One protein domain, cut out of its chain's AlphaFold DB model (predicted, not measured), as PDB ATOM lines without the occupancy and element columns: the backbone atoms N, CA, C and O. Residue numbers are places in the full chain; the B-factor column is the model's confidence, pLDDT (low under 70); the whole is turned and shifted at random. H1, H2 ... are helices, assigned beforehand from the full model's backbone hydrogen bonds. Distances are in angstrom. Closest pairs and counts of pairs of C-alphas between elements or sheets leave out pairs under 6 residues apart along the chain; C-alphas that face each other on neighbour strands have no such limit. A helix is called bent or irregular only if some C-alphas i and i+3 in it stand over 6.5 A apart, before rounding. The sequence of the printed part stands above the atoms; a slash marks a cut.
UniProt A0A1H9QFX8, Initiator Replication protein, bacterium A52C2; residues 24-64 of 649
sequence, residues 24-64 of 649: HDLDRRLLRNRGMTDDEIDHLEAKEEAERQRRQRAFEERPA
ATOM      1  N   HIS A  24      53.062 -45.359  -4.902       74.25
ATOM      2  CA  HIS A  24      53.141 -44.976  -3.495       74.25
ATOM      3  C   HIS A  24      53.995 -43.713  -3.294       74.25
ATOM      4  O   HIS A  24      53.621 -42.806  -2.549       74.25
ATOM      5  N   ASP A  25      55.105 -43.597  -4.027       77.94
ATOM      6  CA  ASP A  25      55.960 -42.406  -4.017       77.94
ATOM      7  C   ASP A  25      55.277 -41.183  -4.647       77.94
ATOM      8  O   ASP A  25      55.473 -40.046  -4.201       77.94
ATOM      9  N   LEU A  26      54.469 -41.394  -5.692       74.06
ATOM     10  CA  LEU A  26      53.699 -40.331  -6.334       74.06
ATOM     11  C   LEU A  26      52.609 -39.791  -5.401       74.06
ATOM     12  O   LEU A  26      52.466 -38.572  -5.295       74.06
ATOM     13  N   ASP A  27      51.886 -40.666  -4.700       80.81
ATOM     14  CA  ASP A  27      50.855 -40.271  -3.734       80.81
ATOM     15  C   ASP A  27      51.462 -39.518  -2.544       80.81
ATOM     16  O   ASP A  27      50.992 -38.426  -2.209       80.81
ATOM     17  N   ARG A  28      52.587 -39.994  -1.990       90.25
ATOM     18  CA  ARG A  28      53.327 -39.254  -0.953       90.25
ATOM     19  C   ARG A  28      53.769 -37.870  -1.435       90.25
ATOM     20  O   ARG A  28      53.605 -36.882  -0.720       90.25
ATOM     21  N   ARG A  29      54.262 -37.746  -2.675       83.44
ATOM     22  CA  ARG A  29      54.600 -36.438  -3.276       83.44
ATOM     23  C   ARG A  29      53.384 -35.527  -3.439       83.44
ATOM     24  O   ARG A  29      53.498 -34.325  -3.206       83.44
ATOM     25  N   LEU A  30      52.232 -36.066  -3.834       83.38
ATOM     26  CA  LEU A  30      50.994 -35.292  -3.965       83.38
ATOM     27  C   LEU A  30      50.495 -34.776  -2.610       83.38
ATOM     28  O   LEU A  30      50.037 -33.636  -2.540       83.38
ATOM     29  N   LEU A  31      50.614 -35.576  -1.548       86.56
ATOM     30  CA  LEU A  31      50.255 -35.169  -0.186       86.56
ATOM     31  C   LEU A  31      51.220 -34.105   0.363       86.56
ATOM     32  O   LEU A  31      50.761 -33.097   0.901       86.56
ATOM     33  N   ARG A  32      52.531 -34.225   0.104       90.19
ATOM     34  CA  ARG A  32      53.513 -33.167   0.424       90.19
ATOM     35  C   ARG A  32      53.231 -31.859  -0.306       90.19
ATOM     36  O   ARG A  32      53.274 -30.791   0.296       90.19
ATOM     37  N   ASN A  33      52.867 -31.924  -1.588       82.88
ATOM     38  CA  ASN A  33      52.477 -30.738  -2.359       82.88
ATOM     39  C   ASN A  33      51.203 -30.064  -1.815       82.88
ATOM     40  O   ASN A  33      50.940 -28.909  -2.143       82.88
ATOM     41  N   ARG A  34      50.414 -30.765  -0.990       82.81
ATOM     42  CA  ARG A  34      49.257 -30.224  -0.263       82.81
ATOM     43  C   ARG A  34      49.599 -29.721   1.143       82.81
ATOM     44  O   ARG A  34      48.690 -29.337   1.869       82.81
ATOM     45  N   GLY A  35      50.881 -29.695   1.509       90.38
ATOM     46  CA  GLY A  35      51.361 -29.179   2.789       90.38
ATOM     47  C   GLY A  35      51.283 -30.168   3.952       90.38
ATOM     48  O   GLY A  35      51.468 -29.737   5.085       90.38
ATOM     49  N   MET A  36      51.022 -31.459   3.701       92.38
ATOM     50  CA  MET A  36      51.073 -32.481   4.752       92.38
ATOM     51  C   MET A  36      52.517 -32.833   5.106       92.38
ATOM     52  O   MET A  36      53.365 -33.017   4.227       92.38
ATOM     53  N   THR A  37      52.773 -32.938   6.404       95.50
ATOM     54  CA  THR A  37      54.030 -33.433   6.971       95.50
ATOM     55  C   THR A  37      54.143 -34.951   6.797       95.50
ATOM     56  O   THR A  37      53.134 -35.640   6.643       95.50
ATOM     57  N   ASP A  38      55.365 -35.491   6.816       91.06
ATOM     58  CA  ASP A  38      55.571 -36.942   6.682       91.06
ATOM     59  C   ASP A  38      54.879 -37.725   7.825       91.06
ATOM     60  O   ASP A  38      54.296 -38.772   7.566       91.06
ATOM     61  N   ASP A  39      54.801 -37.161   9.039       91.19
ATOM     62  CA  ASP A  39      54.075 -37.762  10.172       91.19
ATOM     63  C   ASP A  39      52.552 -37.851   9.930       91.19
ATOM     64  O   ASP A  39      51.899 -38.823  10.316       91.19
ATOM     65  N   GLU A  40      51.955 -36.847   9.272       89.00
ATOM     66  CA  GLU A  40      50.530 -36.857   8.901       89.00
ATOM     67  C   GLU A  40      50.233 -37.866   7.787       89.00
ATOM     68  O   GLU A  40      49.172 -38.498   7.791       89.00
ATOM     69  N   ILE A  41      51.169 -38.025   6.848       91.31
ATOM     70  CA  ILE A  41      51.099 -39.019   5.771       91.31
ATOM     71  C   ILE A  41      51.176 -40.429   6.364       91.31
ATOM     72  O   ILE A  41      50.295 -41.245   6.097       91.31
ATOM     73  N   ASP A  42      52.153 -40.689   7.235       92.19
ATOM     74  CA  ASP A  42      52.309 -41.975   7.921       92.19
ATOM     75  C   ASP A  42      51.073 -42.305   8.778       92.19
ATOM     76  O   ASP A  42      50.592 -43.442   8.796       92.19
ATOM     77  N   HIS A  43      50.487 -41.306   9.453       91.62
ATOM     78  CA  HIS A  43      49.264 -41.501  10.230       91.62
ATOM     79  C   HIS A  43      48.048 -41.852   9.354       91.62
ATOM     80  O   HIS A  43      47.231 -42.698   9.739       91.62
ATOM     81  N   LEU A  44      47.916 -41.230   8.178       90.81
ATOM     82  CA  LEU A  44      46.862 -41.545   7.210       90.81
ATOM     83  C   LEU A  44      47.019 -42.949   6.631       90.81
ATOM     84  O   LEU A  44      46.039 -43.692   6.590       90.81
ATOM     85  N   GLU A  45      48.235 -43.329   6.249       92.38
ATOM     86  CA  GLU A  45      48.541 -44.667   5.736       92.38
ATOM     87  C   GLU A  45      48.238 -45.740   6.790       92.38
ATOM     88  O   GLU A  45      47.521 -46.701   6.507       92.38
ATOM     89  N   ALA A  46      48.656 -45.525   8.043       91.88
ATOM     90  CA  ALA A  46      48.340 -46.423   9.152       91.88
ATOM     91  C   ALA A  46      46.824 -46.536   9.406       91.88
ATOM     92  O   ALA A  46      46.312 -47.611   9.735       91.88
ATOM     93  N   LYS A  47      46.078 -45.437   9.239       93.75
ATOM     94  CA  LYS A  47      44.615 -45.424   9.375       93.75
ATOM     95  C   LYS A  47      43.932 -46.195   8.246       93.75
ATOM     96  O   LYS A  47      43.010 -46.965   8.523       93.75
ATOM     97  N   GLU A  48      44.373 -46.018   7.003       89.06
ATOM     98  CA  GLU A  48      43.864 -46.775   5.857       89.06
ATOM     99  C   GLU A  48      44.193 -48.262   5.966       89.06
ATOM    100  O   GLU A  48      43.346 -49.105   5.670       89.06
ATOM    101  N   GLU A  49      45.394 -48.604   6.428       90.19
ATOM    102  CA  GLU A  49      45.804 -49.987   6.636       90.19
ATOM    103  C   GLU A  49      44.995 -50.650   7.757       90.19
ATOM    104  O   GLU A  49      44.478 -51.755   7.575       90.19
ATOM    105  N   ALA A  50      44.762 -49.945   8.868       88.62
ATOM    106  CA  ALA A  50      43.866 -50.407   9.923       88.62
ATOM    107  C   ALA A  50      42.423 -50.595   9.415       88.62
ATOM    108  O   ALA A  50      41.745 -51.553   9.797       88.62
ATOM    109  N   GLU A  51      41.936 -49.715   8.536       85.69
ATOM    110  CA  GLU A  51      40.621 -49.868   7.913       85.69
ATOM    111  C   GLU A  51      40.582 -51.058   6.941       85.69
ATOM    112  O   GLU A  51      39.613 -51.820   6.936       85.69
ATOM    113  N   ARG A  52      41.647 -51.276   6.164       84.38
ATOM    114  CA  ARG A  52      41.797 -52.420   5.254       84.38
ATOM    115  C   ARG A  52      41.797 -53.736   6.031       84.38
ATOM    116  O   ARG A  52      41.032 -54.635   5.689       84.38
ATOM    117  N   GLN A  53      42.551 -53.808   7.126       88.44
ATOM    118  CA  GLN A  53      42.556 -54.953   8.037       88.44
ATOM    119  C   GLN A  53      41.186 -55.169   8.691       88.44
ATOM    120  O   GLN A  53      40.729 -56.305   8.784       88.44
ATOM    121  N   ARG A  54      40.479 -54.102   9.093       87.69
ATOM    122  CA  ARG A  54      39.099 -54.209   9.602       87.69
ATOM    123  C   ARG A  54      38.136 -54.746   8.550       87.69
ATOM    124  O   ARG A  54      37.319 -55.598   8.875       87.69
ATOM    125  N   ARG A  55      38.224 -54.279   7.300       82.81
ATOM    126  CA  ARG A  55      37.403 -54.782   6.186       82.81
ATOM    127  C   ARG A  55      37.709 -56.242   5.881       82.81
ATOM    128  O   ARG A  55      36.782 -56.997   5.615       82.81
ATOM    129  N   GLN A  56      38.978 -56.632   5.948       81.56
ATOM    130  CA  GLN A  56      39.402 -58.007   5.723       81.56
ATOM    131  C   GLN A  56      38.935 -58.938   6.846       81.56
ATOM    132  O   GLN A  56      38.302 -59.944   6.553       81.56
ATOM    133  N   ARG A  57      39.097 -58.551   8.117       82.56
ATOM    134  CA  ARG A  57      38.521 -59.299   9.248       82.56
ATOM    135  C   ARG A  57      37.004 -59.377   9.168       82.56
ATOM    136  O   ARG A  57      36.455 -60.452   9.305       82.56
ATOM    137  N   ALA A  58      36.318 -58.281   8.845       78.69
ATOM    138  CA  ALA A  58      34.869 -58.297   8.644       78.69
ATOM    139  C   ALA A  58      34.434 -59.166   7.446       78.69
ATOM    140  O   ALA A  58      33.285 -59.596   7.388       78.69
ATOM    141  N   PHE A  59      35.319 -59.402   6.475       73.25
ATOM    142  CA  PHE A  59      35.088 -60.319   5.361       73.25
ATOM    143  C   PHE A  59      35.345 -61.780   5.759       73.25
ATOM    144  O   PHE A  59      34.568 -62.643   5.367       73.25
ATOM    145  N   GLU A  60      36.375 -62.050   6.563       75.88
ATOM    146  CA  GLU A  60      36.722 -63.380   7.094       75.88
ATOM    147  C   GLU A  60      35.752 -63.851   8.196       75.88
ATOM    148  O   GLU A  60      35.411 -65.027   8.265       75.88
ATOM    149  N   GLU A  61      35.268 -62.928   9.030       77.81
ATOM    150  CA  GLU A  61      34.292 -63.164  10.103       77.81
ATOM    151  C   GLU A  61      32.847 -63.201   9.594       77.81
ATOM    152  O   GLU A  61      31.931 -63.540  10.351       77.81
ATOM    153  N   ARG A  62      32.603 -62.874   8.316       63.31
ATOM    154  CA  ARG A  62      31.296 -63.146   7.720       63.31
ATOM    155  C   ARG A  62      31.103 -64.662   7.746       63.31
ATOM    156  O   ARG A  62      31.903 -65.367   7.133       63.31
ATOM    157  N   PRO A  63      30.056 -65.180   8.420       60.50
ATOM    158  CA  PRO A  63      29.754 -66.599   8.351       60.50
ATOM    159  C   PRO A  63      29.658 -66.965   6.876       60.50
ATOM    160  O   PRO A  63      29.105 -66.180   6.101       60.50
ATOM    161  N   ALA A  64      30.243 -68.104   6.496       52.59
ATOM    162  CA  ALA A  64      30.159 -68.634   5.146       52.59
ATOM    163  C   ALA A  64      28.678 -68.783   4.796       52.59
ATOM    164  O   ALA A  64      28.042 -69.792   5.100       52.59
TER     165      ALA A  64
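Overview. This is residues 24 to 64 of the 649 residues of the protein "Initiator Replication protein" of bacterium A52C2 (UniProt A0A1H9QFX8). One long helix, H2, makes most of the length of this rod-shaped part, and the much shorter helix H1 is set at its first end, the two forming an uneven V with the link between them at the corner. Residues 46 to 64, of which 46 to 60 belong to H2, stand free and stick out as a bare arm. The printed part has 41 residues with two named helices, H1 then H2 along the chain, and no named strand; its class is all helix. It is extended, with a radius of gyration of the C-alphas of 14.2 A and spans of 45 by 17 by 12 A.

Along the chain. H2 holds residues 38 to 60 and measures 32.5 A from C-alpha 38 at (55.571, -36.942, 6.682) to C-alpha 60 at (36.722, -63.380, 7.094). H1 holds residues 24 to 32 and measures 12.4 A, beginning at C-alpha 24 at (53.141, -44.976, -3.495).

Arrangement. H2 and H1 only just touch, with 3 pairs of C-alphas within 8 A. H2 touches H1 with residues 38 to 41 alone, and the closest C-alphas are those of Arg 28 and Ile 41, 7.1 A apart. The helices stand at a steep tilt of 51 degrees and run opposite ways, with their centres 17.0 A apart. The link from H1 to H2, five residues, is tight. In both H1 and H2 every O i to N i+4 pair is within hydrogen-bond range, and neither helix is bent.

Size, cuts and confidence. The two C-alphas farthest apart are those of Gly 35 and Ala 64, at 44.9 A. The printed part has no cut. The mean pLDDT of the printed part is 84.0, and residues 62 to 64 are under 70.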